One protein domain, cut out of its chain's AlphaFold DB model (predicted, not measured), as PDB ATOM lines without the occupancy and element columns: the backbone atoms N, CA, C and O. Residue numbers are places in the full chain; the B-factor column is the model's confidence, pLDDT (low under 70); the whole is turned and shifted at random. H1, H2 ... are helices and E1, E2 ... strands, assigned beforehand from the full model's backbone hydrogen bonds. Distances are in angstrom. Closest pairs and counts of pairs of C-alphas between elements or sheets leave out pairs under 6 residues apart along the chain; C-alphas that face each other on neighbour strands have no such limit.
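This is residues 14 to 57 of the 821 residues of an uncharacterized protein of Streptomyces gilvigriseus (UniProt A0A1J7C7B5). Little of this domain is regular: a small two-stranded hairpin, E1 and E2, is followed by a long loop that folds back beside E2, swings out in a wide turn and returns to a short helix, H1. The printed part has 44 residues, with two named strands and then one named helix; the sheet, E1 - E2, is antiparallel. The class is mixed, with only 15 residues in named elements. The whole is compact, with a radius of gyration of the C-alphas of 10.3 A and spans of 27 by 23 by 15 A.

E1, residues 14 to 16, is 7.1 A long and begins at C-alpha 14 (13.331, -11.484, 120.101). E2, residues 23 to 27, measures 13.1 A. H1, residues 51 to 57, measures 9.7 A and ends at C-alpha 57 (19.788, -7.944, 132.236).

E1 and E2 form a hairpin, antiparallel at 133 degrees; C-alphas 16 and 24, 4.2 A apart, face each other. N 25 and O 15 are within hydrogen-bond range at 2.8 A. Residues 23 to 24 of E2 also pair antiparallel with residues 38 to 39. E1 and H1 are apart. In H1 every O i to N i+4 pair is within hydrogen-bond range.

The farthest C-alphas, of Pro 21 and Arg 55, are 28.7 A apart. The printed part has no cut. The link from E2 to H1 is long, 23 residues. The model's pLDDT is under 70 in residues 42 to 46 and 51 to 57.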
ATOM      1  N   TYR A  14      13.812 -10.420 120.985       86.69
ATOM      2  CA  TYR A  14      13.331 -11.484 120.101       86.69
ATOM      3  C   TYR A  14      13.171 -10.963 118.671       86.69
ATOM      4  O   TYR A  14      12.483  -9.972 118.446       86.69
ATOM      5  N   TYR A  15      13.782 -11.668 117.721       87.50
ATOM      6  CA  TYR A  15      13.742 -11.378 116.286       87.50
ATOM      7  C   TYR A  15      13.387 -12.655 115.514       87.50
ATOM      8  O   TYR A  15      13.526 -13.755 116.050       87.50
ATOM      9  N   THR A  16      12.941 -12.533 114.263       88.94
ATOM     10  CA  THR A  16      12.653 -13.685 113.390       88.94
ATOM     11  C   THR A  16      13.888 -14.571 113.203       88.94
ATOM     12  O   THR A  16      14.997 -14.075 113.007       88.94
ATOM     13  N   ASP A  17      13.717 -15.893 113.289       84.31
ATOM     14  CA  ASP A  17      14.817 -16.847 113.121       84.31
ATOM     15  C   ASP A  17      15.094 -17.067 111.617       84.31
ATOM     16  O   ASP A  17      14.272 -17.675 110.928       84.31
ATOM     17  N   PRO A  18      16.251 -16.636 111.073       76.12
ATOM     18  CA  PRO A  18      16.554 -16.784 109.648       76.12
ATOM     19  C   PRO A  18      16.774 -18.244 109.215       76.12
ATOM     20  O   PRO A  18      16.993 -18.497 108.032       76.12
ATOM     21  N   SER A  19      16.760 -19.205 110.147       75.81
ATOM     22  CA  SER A  19      16.870 -20.637 109.850       75.81
ATOM     23  C   SER A  19      15.536 -21.395 109.844       75.81
ATOM     24  O   SER A  19      15.510 -22.527 109.360       75.81
ATOM     25  N   VAL A  20      14.437 -20.801 110.336       77.25
ATOM     26  CA  VAL A  20      13.103 -21.430 110.354       77.25
ATOM     27  C   VAL A  20      12.003 -20.371 110.133       77.25
ATOM     28  O   VAL A  20      11.765 -19.553 111.023       77.25
ATOM     29  N   PRO A  21      11.292 -20.376 108.988       82.88
ATOM     30  CA  PRO A  21      10.162 -19.475 108.755       82.88
ATOM     31  C   PRO A  21       9.070 -19.613 109.826       82.88
ATOM     32  O   PRO A  21       8.751 -20.720 110.255       82.88
ATOM     33  N   GLY A  22       8.487 -18.489 110.251       82.50
ATOM     34  CA  GLY A  22       7.437 -18.466 111.279       82.50
ATOM     35  C   GLY A  22       7.926 -18.696 112.717       82.50
ATOM     36  O   GLY A  22       7.102 -18.923 113.598       82.50
ATOM     37  N   TYR A  23       9.238 -18.650 112.973       89.81
ATOM     38  CA  TYR A  23       9.826 -18.750 114.314       89.81
ATOM     39  C   TYR A  23      10.540 -17.449 114.706       89.81
ATOM     40  O   TYR A  23      11.024 -16.700 113.856       89.81
ATOM     41  N   VAL A  24      10.650 -17.205 116.012       90.94
ATOM     42  CA  VAL A  24      11.475 -16.150 116.614       90.94
ATOM     43  C   VAL A  24      12.535 -16.744 117.534       90.94
ATOM     44  O   VAL A  24      12.339 -17.791 118.151       90.94
ATOM     45  N   ARG A  25      13.665 -16.052 117.666       91.31
ATOM     46  CA  ARG A  25      14.808 -16.446 118.495       91.31
ATOM     47  C   ARG A  25      15.361 -15.241 119.251       91.31
ATOM     48  O   ARG A  25      15.202 -14.105 118.812       91.31
ATOM     49  N   TYR A  26      16.017 -15.482 120.385       88.62
ATOM     50  CA  TYR A  26      16.618 -14.409 121.174       88.62
ATOM     51  C   TYR A  26      18.011 -14.018 120.661       88.62
ATOM     52  O   TYR A  26      18.912 -14.860 120.545       88.62
ATOM     53  N   TRP A  27      18.187 -12.726 120.411       87.56
ATOM     54  CA  TRP A  27      19.455 -12.049 120.161       87.56
ATOM     55  C   TRP A  27      19.878 -11.312 121.438       87.56
ATOM     56  O   TRP A  27      19.080 -10.580 122.016       87.56
ATOM     57  N   ASP A  28      21.121 -11.488 121.893       82.62
ATOM     58  CA  ASP A  28      21.629 -10.868 123.133       82.62
ATOM     59  C   ASP A  28      22.282  -9.483 122.932       82.62
ATOM     60  O   ASP A  28      22.921  -8.958 123.843       82.62
ATOM     61  N   GLY A  29      22.134  -8.894 121.740       83.31
ATOM     62  CA  GLY A  29      22.853  -7.694 121.295       83.31
ATOM     63  C   GLY A  29      24.133  -7.998 120.501       83.31
ATOM     64  O   GLY A  29      24.632  -7.124 119.796       83.31
ATOM     65  N   ASN A  30      24.659  -9.227 120.573       79.38
ATOM     66  CA  ASN A  30      25.930  -9.622 119.951       79.38
ATOM     67  C   ASN A  30      25.926 -11.055 119.355       79.38
ATOM     68  O   ASN A  30      26.759 -11.371 118.501       79.38
ATOM     69  N   ALA A  31      25.019 -11.938 119.782       84.25
ATOM     70  CA  ALA A  31      24.865 -13.305 119.292       84.25
ATOM     71  C   ALA A  31      23.432 -13.857 119.454       84.25
ATOM     72  O   ALA A  31      22.663 -13.469 120.333       84.25
ATOM     73  N   TRP A  32      23.093 -14.853 118.625       85.19
ATOM     74  CA  TRP A  32      21.843 -15.615 118.709       85.19
ATOM     75  C   TRP A  32      21.927 -16.744 119.746       85.19
ATOM     76  O   TRP A  32      22.588 -17.766 119.502       85.19
ATOM     77  N   ILE A  33      21.199 -16.644 120.858       85.44
ATOM     78  CA  ILE A  33      21.255 -17.648 121.933       85.44
ATOM     79  C   ILE A  33      20.709 -19.006 121.435       85.44
ATOM     80  O   ILE A  33      19.583 -19.065 120.927       85.44
ATOM     81  N   PRO A  34      21.473 -20.116 121.529       81.75
ATOM     82  CA  PRO A  34      20.995 -21.446 121.137       81.75
ATOM     83  C   PRO A  34      19.854 -21.944 122.031       81.75
ATOM     84  O   PRO A  34      19.854 -21.685 123.230       81.75
ATOM     85  N   GLY A  35      18.911 -22.700 121.458       79.00
ATOM     86  CA  GLY A  35      17.773 -23.253 122.204       79.00
ATOM     87  C   GLY A  35      16.707 -22.225 122.599       79.00
ATOM     88  O   GLY A  35      15.938 -22.483 123.514       79.00
ATOM     89  N   THR A  36      16.674 -21.062 121.935       82.75
ATOM     90  CA  THR A  36      15.667 -20.006 122.169       82.75
ATOM     91  C   THR A  36      14.749 -19.764 120.971       82.75
ATOM     92  O   THR A  36      13.909 -18.870 121.029       82.75
ATOM     93  N   SER A  37      14.909 -20.552 119.902       85.50
ATOM     94  CA  SER A  37      13.993 -20.590 118.763       85.50
ATOM     95  C   SER A  37      12.657 -21.184 119.212       85.50
ATOM     96  O   SER A  37      12.611 -22.342 119.629       85.50
ATOM     97  N   ARG A  38      11.582 -20.401 119.129       82.50
ATOM     98  CA  ARG A  38      10.188 -20.805 119.370       82.50
ATOM     99  C   ARG A  38       9.304 -20.303 118.221       82.50
ATOM    100  O   ARG A  38       9.764 -19.420 117.496       82.50
ATOM    101  N   PRO A  39       8.089 -20.841 118.011       84.00
ATOM    102  CA  PRO A  39       7.143 -20.260 117.062       84.00
ATOM    103  C   PRO A  39       6.977 -18.753 117.296       84.00
ATOM    104  O   PRO A  39       7.168 -18.274 118.418       84.00
ATOM    105  N   ALA A  40       6.673 -18.004 116.240       78.94
ATOM    106  CA  ALA A  40       6.365 -16.589 116.372       78.94
ATOM    107  C   ALA A  40       5.134 -16.409 117.288       78.94
ATOM    108  O   ALA A  40       4.175 -17.171 117.148       78.94
ATOM    109  N   PRO A  41       5.173 -15.448 118.227       73.94
ATOM    110  CA  PRO A  41       4.063 -15.189 119.139       73.94
ATOM    111  C   PRO A  41       2.812 -14.730 118.393       73.94
ATOM    112  O   PRO A  41       2.903 -14.145 117.312       73.94
ATOM    113  N   ALA A  42       1.651 -14.912 119.023       68.75
ATOM    114  CA  ALA A  42       0.453 -14.173 118.637       68.75
ATOM    115  C   ALA A  42       0.585 -12.686 119.033       68.75
ATOM    116  O   ALA A  42       1.310 -12.342 119.974       68.75
ATOM    117  N   ASP A  43      -0.124 -11.798 118.331       53.16
ATOM    118  CA  ASP A  43      -0.055 -10.356 118.581       53.16
ATOM    119  C   ASP A  43      -0.401 -10.009 120.040       53.16
ATOM    120  O   ASP A  43      -1.521 -10.211 120.509       53.16
ATOM    121  N   GLY A  44       0.586  -9.464 120.758       60.44
ATOM    122  CA  GLY A  44       0.471  -9.055 122.161       60.44
ATOM    123  C   GLY A  44       1.151  -9.970 123.186       60.44
ATOM    124  O   GLY A  44       1.283  -9.557 124.340       60.44
ATOM    125  N   GLU A  45       1.639 -11.158 122.810       65.25
ATOM    126  CA  GLU A  45       2.330 -12.062 123.746       65.25
ATOM    127  C   GLU A  45       3.646 -11.444 124.272       65.25
ATOM    128  O   GLU A  45       4.563 -11.105 123.514       65.25
ATOM    129  N   VAL A  46       3.769 -11.295 125.596       62.75
ATOM    130  CA  VAL A  46       4.966 -10.714 126.226       62.75
ATOM    131  C   VAL A  46       6.031 -11.792 126.419       62.75
ATOM    132  O   VAL A  46       6.079 -12.498 127.423       62.75
ATOM    133  N   LEU A  47       6.910 -11.895 125.427       74.19
ATOM    134  CA  LEU A  47       7.987 -12.876 125.378       74.19
ATOM    135  C   LEU A  47       9.078 -12.651 126.443       74.19
ATOM    136  O   LEU A  47      10.014 -11.877 126.230       74.19
ATOM    137  N   GLU A  48       9.027 -13.407 127.545       73.88
ATOM    138  CA  GLU A  48      10.093 -13.391 128.556       73.88
ATOM    139  C   GLU A  48      11.481 -13.721 127.964       73.88
ATOM    140  O   GLU A  48      11.594 -14.630 127.124       73.88
ATOM    141  N   PRO A  49      12.551 -13.026 128.409       72.38
ATOM    142  CA  PRO A  49      13.919 -13.300 127.988       72.38
ATOM    143  C   PRO A  49      14.434 -14.623 128.588       72.38
ATOM    144  O   PRO A  49      14.136 -14.940 129.741       72.38
ATOM    145  N   PRO A  50      15.289 -15.382 127.873       73.88
ATOM    146  CA  PRO A  50      15.836 -16.644 128.376       73.88
ATOM    147  C   PRO A  50      16.551 -16.458 129.719       73.88
ATOM    148  O   PRO A  50      17.288 -15.490 129.883       73.88
ATOM    149  N   ALA A  51      16.453 -17.415 130.648       68.94
ATOM    150  CA  ALA A  51      17.007 -17.281 132.006       68.94
ATOM    151  C   ALA A  51      18.513 -16.916 132.077       68.94
ATOM    152  O   ALA A  51      18.968 -16.338 133.064       68.94
ATOM    153  N   ALA A  52      19.298 -17.225 131.038       61.69
ATOM    154  CA  ALA A  52      20.686 -16.772 130.906       61.69
ATOM    155  C   ALA A  52      20.800 -15.265 130.585       61.69
ATOM    156  O   ALA A  52      21.630 -14.577 131.177       61.69
ATOM    157  N   ALA A  53      19.946 -14.752 129.696       60.28
ATOM    158  CA  ALA A  53      19.848 -13.334 129.360       60.28
ATOM    159  C   ALA A  53      19.175 -12.529 130.482       60.28
ATOM    160  O   ALA A  53      19.662 -11.460 130.829       60.28
ATOM    161  N   ALA A  54      18.136 -13.071 131.128       58.62
ATOM    162  CA  ALA A  54      17.490 -12.454 132.289       58.62
ATOM    163  C   ALA A  54      18.493 -12.174 133.425       58.62
ATOM    164  O   ALA A  54      18.477 -11.101 134.018       58.62
ATOM    165  N   ARG A  55      19.437 -13.094 133.679       58.31
ATOM    166  CA  ARG A  55      20.528 -12.892 134.655       58.31
ATOM    167  C   ARG A  55      21.536 -11.818 134.232       58.31
ATOM    168  O   ARG A  55      22.083 -11.148 135.100       58.31
ATOM    169  N   ALA A  56      21.774 -11.640 132.932       56.59
ATOM    170  CA  ALA A  56      22.621 -10.563 132.417       56.59
ATOM    171  C   ALA A  56      21.909  -9.198 132.487       56.59
ATOM    172  O   ALA A  56      22.506  -8.222 132.933       56.59
ATOM    173  N   ALA A  57      20.620  -9.142 132.139       52.28
ATOM    174  CA  ALA A  57      19.788  -7.944 132.236       52.28
ATOM    175  C   ALA A  57      19.560  -7.506 133.696       52.28
ATOM    176  O   ALA A  57      19.652  -6.320 134.000       52.28
TER     177      ALA A  57